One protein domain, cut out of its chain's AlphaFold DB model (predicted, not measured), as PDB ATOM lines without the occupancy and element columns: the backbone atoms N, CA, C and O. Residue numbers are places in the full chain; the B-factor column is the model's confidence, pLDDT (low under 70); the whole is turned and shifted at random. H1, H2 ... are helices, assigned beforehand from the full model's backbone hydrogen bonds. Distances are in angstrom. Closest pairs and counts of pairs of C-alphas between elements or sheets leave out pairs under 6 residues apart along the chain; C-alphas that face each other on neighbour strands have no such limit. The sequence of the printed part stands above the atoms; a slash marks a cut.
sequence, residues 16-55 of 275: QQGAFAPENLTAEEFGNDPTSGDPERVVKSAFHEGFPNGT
ATOM      1  N   GLN A  16     -60.593  26.068 -24.178       43.94
ATOM      2  CA  GLN A  16     -59.515  26.258 -23.198       43.94
ATOM      3  C   GLN A  16     -58.221  25.478 -23.507       43.94
ATOM      4  O   GLN A  16     -57.261  25.572 -22.752       43.94
ATOM      5  N   GLN A  17     -58.139  24.715 -24.605       46.88
ATOM      6  CA  GLN A  17     -56.936  23.916 -24.917       46.88
ATOM      7  C   GLN A  17     -55.665  24.767 -25.116       46.88
ATOM      8  O   GLN A  17     -54.571  24.306 -24.800       46.88
ATOM      9  N   GLY A  18     -55.802  26.014 -25.581       51.75
ATOM     10  CA  GLY A  18     -54.688  26.963 -25.670       51.75
ATOM     11  C   GLY A  18     -54.166  27.422 -24.302       51.75
ATOM     12  O   GLY A  18     -52.984  27.706 -24.162       51.75
ATOM     13  N   ALA A  19     -54.986  27.402 -23.250       55.53
ATOM     14  CA  ALA A  19     -54.564  27.836 -21.915       55.53
ATOM     15  C   ALA A  19     -53.506  26.919 -21.274       55.53
ATOM     16  O   ALA A  19     -52.894  27.311 -20.286       55.53
ATOM     17  N   PHE A  20     -53.276  25.722 -21.829       58.38
ATOM     18  CA  PHE A  20     -52.306  24.736 -21.333       58.38
ATOM     19  C   PHE A  20     -51.154  24.455 -22.314       58.38
ATOM     20  O   PHE A  20     -50.331  23.577 -22.052       58.38
ATOM     21  N   ALA A  21     -51.106  25.139 -23.463       67.00
ATOM     22  CA  ALA A  21     -50.035  24.966 -24.445       67.00
ATOM     23  C   ALA A  21     -48.823  25.857 -24.107       67.00
ATOM     24  O   ALA A  21     -49.035  26.955 -23.613       67.00
ATOM     25  N   PRO A  22     -47.570  25.424 -24.355       70.69
ATOM     26  CA  PRO A  22     -46.380  26.188 -23.973       70.69
ATOM     27  C   PRO A  22     -46.334  27.601 -24.568       70.69
ATOM     28  O   PRO A  22     -46.712  27.791 -25.725       70.69
ATOM     29  N   GLU A  23     -45.773  28.536 -23.800       78.50
ATOM     30  CA  GLU A  23     -45.583  29.930 -24.207       78.50
ATOM     31  C   GLU A  23     -44.821  30.075 -25.528       78.50
ATOM     32  O   GLU A  23     -43.776  29.458 -25.758       78.50
ATOM     33  N   ASN A  24     -45.348  30.943 -26.392       80.31
ATOM     34  CA  ASN A  24     -44.795  31.279 -27.690       80.31
ATOM     35  C   ASN A  24     -44.754  32.801 -27.895       80.31
ATOM     36  O   ASN A  24     -45.626  33.394 -28.530       80.31
ATOM     37  N   LEU A  25     -43.681  33.424 -27.404       80.06
ATOM     38  CA  LEU A  25     -43.441  34.867 -27.537       80.06
ATOM     39  C   LEU A  25     -43.341  35.326 -29.000       80.06
ATOM     40  O   LEU A  25     -43.741  36.432 -29.337       80.06
ATOM     41  N   THR A  26     -42.863  34.466 -29.902       82.38
ATOM     42  CA  THR A  26     -42.832  34.785 -31.334       82.38
ATOM     43  C   THR A  26     -44.245  34.909 -31.903       82.38
ATOM     44  O   THR A  26     -44.499  35.779 -32.730       82.38
ATOM     45  N   ALA A  27     -45.189  34.069 -31.468       75.75
ATOM     46  CA  ALA A  27     -46.588  34.210 -31.865       75.75
ATOM     47  C   ALA A  27     -47.176  35.542 -31.372       75.75
ATOM     48  O   ALA A  27     -47.876  36.201 -32.144       75.75
ATOM     49  N   GLU A  28     -46.824  35.953 -30.151       75.12
ATOM     50  CA  GLU A  28     -47.219  37.233 -29.548       75.12
ATOM     51  C   GLU A  28     -46.712  38.444 -30.333       75.12
ATOM     52  O   GLU A  28     -47.485  39.350 -30.629       75.12
ATOM     53  N   GLU A  29     -45.436  38.443 -30.732       77.88
ATOM     54  CA  GLU A  29     -44.844  39.509 -31.556       77.88
ATOM     55  C   GLU A  29     -45.574  39.670 -32.897       77.88
ATOM     56  O   GLU A  29     -45.654  40.767 -33.448       77.88
ATOM     57  N   PHE A  30     -46.151  38.583 -33.414       78.06
ATOM     58  CA  PHE A  30     -46.992  38.595 -34.609       78.06
ATOM     59  C   PHE A  30     -48.480  38.864 -34.324       78.06
ATOM     60  O   PHE A  30     -49.301  38.702 -35.232       78.06
ATOM     61  N   GLY A  31     -48.842  39.245 -33.096       66.19
ATOM     62  CA  GLY A  31     -50.213  39.553 -32.678       66.19
ATOM     63  C   GLY A  31     -51.124  38.330 -32.542       66.19
ATOM     64  O   GLY A  31     -52.341  38.455 -32.653       66.19
ATOM     65  N   ASN A  32     -50.558  37.134 -32.364       71.31
ATOM     66  CA  ASN A  32     -51.315  35.896 -32.173       71.31
ATOM     67  C   ASN A  32     -51.318  35.463 -30.702       71.31
ATOM     68  O   ASN A  32     -50.518  35.934 -29.899       71.31
ATOM     69  N   ASP A  33     -52.211  34.525 -30.378       66.38
ATOM     70  CA  ASP A  33     -52.303  33.893 -29.059       66.38
ATOM     71  C   ASP A  33     -50.945  33.282 -28.642       66.38
ATOM     72  O   ASP A  33     -50.453  32.385 -29.339       66.38
ATOM     73  N   PRO A  34     -50.328  33.757 -27.542       70.25
ATOM     74  CA  PRO A  34     -49.041  33.251 -27.079       70.25
ATOM     75  C   PRO A  34     -49.138  31.910 -26.335       70.25
ATOM     76  O   PRO A  34     -48.109  31.263 -26.192       70.25
ATOM     77  N   THR A  35     -50.340  31.509 -25.888       64.81
ATOM     78  CA  THR A  35     -50.715  30.327 -25.072       64.81
ATOM     79  C   THR A  35     -49.887  29.992 -23.810       64.81
ATOM     80  O   THR A  35     -48.672  30.008 -23.837       64.81
ATOM     81  N   SER A  36     -50.557  29.661 -22.689       59.94
ATOM     82  CA  SER A  36     -50.026  29.313 -21.335       59.94
ATOM     83  C   SER A  36     -48.714  29.989 -20.901       59.94
ATOM     84  O   SER A  36     -47.790  29.349 -20.390       59.94
ATOM     85  N   GLY A  37     -48.637  31.307 -21.088       58.12
ATOM     86  CA  GLY A  37     -47.673  32.131 -20.367       58.12
ATOM     87  C   GLY A  37     -47.962  32.083 -18.867       58.12
ATOM     88  O   GLY A  37     -49.105  31.878 -18.455       58.12
ATOM     89  N   ASP A  38     -46.913  32.240 -18.065       66.00
ATOM     90  CA  ASP A  38     -46.979  32.429 -16.614       66.00
ATOM     91  C   ASP A  38     -48.223  33.263 -16.215       66.00
ATOM     92  O   ASP A  38     -48.380  34.373 -16.726       66.00
ATOM     93  N   PRO A  39     -49.136  32.756 -15.359       65.00
ATOM     94  CA  PRO A  39     -50.353  33.480 -14.981       65.00
ATOM     95  C   PRO A  39     -50.060  34.791 -14.238       65.00
ATOM     96  O   PRO A  39     -50.933  35.651 -14.155       65.00
ATOM     97  N   GLU A  40     -48.835  34.959 -13.735       70.75
ATOM     98  CA  GLU A  40     -48.340  36.186 -13.109       70.75
ATOM     99  C   GLU A  40     -47.625  37.112 -14.112       70.75
ATOM    100  O   GLU A  40     -47.149  38.197 -13.755       70.75
ATOM    101  N   ARG A  41     -47.533  36.720 -15.391       75.06
ATOM    102  CA  ARG A  41     -46.889  37.515 -16.438       75.06
ATOM    103  C   ARG A  41     -47.730  38.734 -16.763       75.06
ATOM    104  O   ARG A  41     -48.848  38.645 -17.264       75.06
ATOM    105  N   VAL A  42     -47.112  39.898 -16.603       74.56
ATOM    106  CA  VAL A  42     -47.697  41.171 -17.015       74.56
ATOM    107  C   VAL A  42     -47.006  41.682 -18.276       74.56
ATOM    108  O   VAL A  42     -45.803  41.964 -18.280       74.56
ATOM    109  N   VAL A  43     -47.776  41.841 -19.356       77.25
ATOM    110  CA  VAL A  43     -47.294  42.371 -20.638       77.25
ATOM    111  C   VAL A  43     -47.150  43.888 -20.537       77.25
ATOM    112  O   VAL A  43     -48.090  44.637 -20.777       77.25
ATOM    113  N   LYS A  44     -45.958  44.367 -20.163       79.31
ATOM    114  CA  LYS A  44     -45.705  45.805 -19.932       79.31
ATOM    115  C   LYS A  44     -46.029  46.693 -21.135       79.31
ATOM    116  O   LYS A  44     -46.450  47.824 -20.939       79.31
ATOM    117  N   SER A  45     -45.838  46.195 -22.355       78.62
ATOM    118  CA  SER A  45     -46.137  46.933 -23.588       78.62
ATOM    119  C   SER A  45     -47.630  47.157 -23.828       78.62
ATOM    120  O   SER A  45     -47.964  48.002 -24.648       78.62
ATOM    121  N   ALA A  46     -48.512  46.441 -23.124       78.75
ATOM    122  CA  ALA A  46     -49.958  46.649 -23.195       78.75
ATOM    123  C   ALA A  46     -50.430  47.882 -22.397       78.75
ATOM    124  O   ALA A  46     -51.578  48.286 -22.531       78.75
ATOM    125  N   PHE A  47     -49.565  48.477 -21.568       83.31
ATOM    126  CA  PHE A  47     -49.879  49.653 -20.753       83.31
ATOM    127  C   PHE A  47     -49.308  50.913 -21.414       83.31
ATOM    128  O   PHE A  47     -48.190  51.335 -21.102       83.31
ATOM    129  N   HIS A  48     -50.058  51.499 -22.348       83.12
ATOM    130  CA  HIS A  48     -49.634  52.668 -23.129       83.12
ATOM    131  C   HIS A  48     -49.398  53.919 -22.261       83.12
ATOM    132  O   HIS A  48     -48.537  54.745 -22.563       83.12
ATOM    133  N   GLU A  49     -50.110  54.026 -21.144       80.62
ATOM    134  CA  GLU A  49     -50.086  55.122 -20.170       80.62
ATOM    135  C   GLU A  49     -48.991  54.949 -19.107       80.62
ATOM    136  O   GLU A  49     -48.747  55.848 -18.300       80.62
ATOM    137  N   GLY A  50     -48.321  53.797 -19.110       83.12
ATOM    138  CA  GLY A  50     -47.311  53.425 -18.134       83.12
ATOM    139  C   GLY A  50     -47.776  52.341 -17.167       83.12
ATOM    140  O   GLY A  50     -48.959  52.096 -16.945       83.12
ATOM    141  N   PHE A  51     -46.794  51.658 -16.581       82.25
ATOM    142  CA  PHE A  51     -47.056  50.533 -15.693       82.25
ATOM    143  C   PHE A  51     -47.695  51.003 -14.377       82.25
ATOM    144  O   PHE A  51     -47.190  51.962 -13.779       82.25
ATOM    145  N   PRO A  52     -48.751  50.329 -13.881       80.38
ATOM    146  CA  PRO A  52     -49.377  50.697 -12.619       80.38
ATOM    147  C   PRO A  52     -48.361  50.623 -11.472       80.38
ATOM    148  O   PRO A  52     -47.661  49.626 -11.300       80.38
ATOM    149  N   ASN A  53     -48.280  51.689 -10.672       81.44
ATOM    150  CA  ASN A  53     -47.390  51.784  -9.507       81.44
ATOM    151  C   ASN A  53     -48.130  51.622  -8.164       81.44
ATOM    152  O   ASN A  53     -47.554  51.873  -7.105       81.44
ATOM    153  N   GLY A  54     -49.406  51.232  -8.211       77.06
ATOM    154  CA  GLY A  54     -50.245  51.039  -7.034       77.06
ATOM    155  C   GLY A  54     -49.936  49.743  -6.284       77.06
ATOM    156  O   GLY A  54     -49.453  48.765  -6.852       77.06
ATOM    157  N   THR A  55     -50.253  49.721  -4.990       78.56
ATOM    158  CA  THR A  55     -50.250  48.490  -4.189       78.56
ATOM    159  C   THR A  55     -51.483  47.656  -4.523       78.56
ATOM    160  O   THR A  55     -52.595  48.183  -4.508       78.56
TER     161      THR A  55
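Overview. This is residues 16 to 55 of the 275 residues of a protein of Diaporthe ampelina (UniProt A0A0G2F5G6). There is little regular structure here: a loose, winding strand of chain with two very short helices, H1 and then H2, at one end. After H2 the chain folds back towards H1 with residues 30 to 36, then wanders away to the far end, where residues 45 to 50 stick out. The printed part has 40 residues, 9 of them in the named helices, and no named strand; the class is all helix. It is loose, with a radius of gyration of the C-alphas of 12.0 A and spans of 33 by 23 by 13 A.

Along the chain. H1 is residues 17 to 20, 5.9 A long, from C-alpha 17 at (-56.936, 23.916, -24.917). H2 is residues 25 to 29, 6.3 A long, ending at C-alpha 29 at (-44.844, 39.509, -31.556). Residues 30 to 55 hold no named element.

Arrangement. A tight link of 4 residues joins H1 to H2, which are apart, with no C-alphas within 8 A. In H2 the O i to N i+4 pair is within hydrogen-bond range; H1 is too short for one.

Size, cuts and confidence. The C-alphas farthest apart, of Gln 17 and Asn 53, are 33.2 A apart. The printed part has no cut. Mean pLDDT of the printed part is 71.9; residues 16 to 21, 31, 33 and 35 to 39 are under 70.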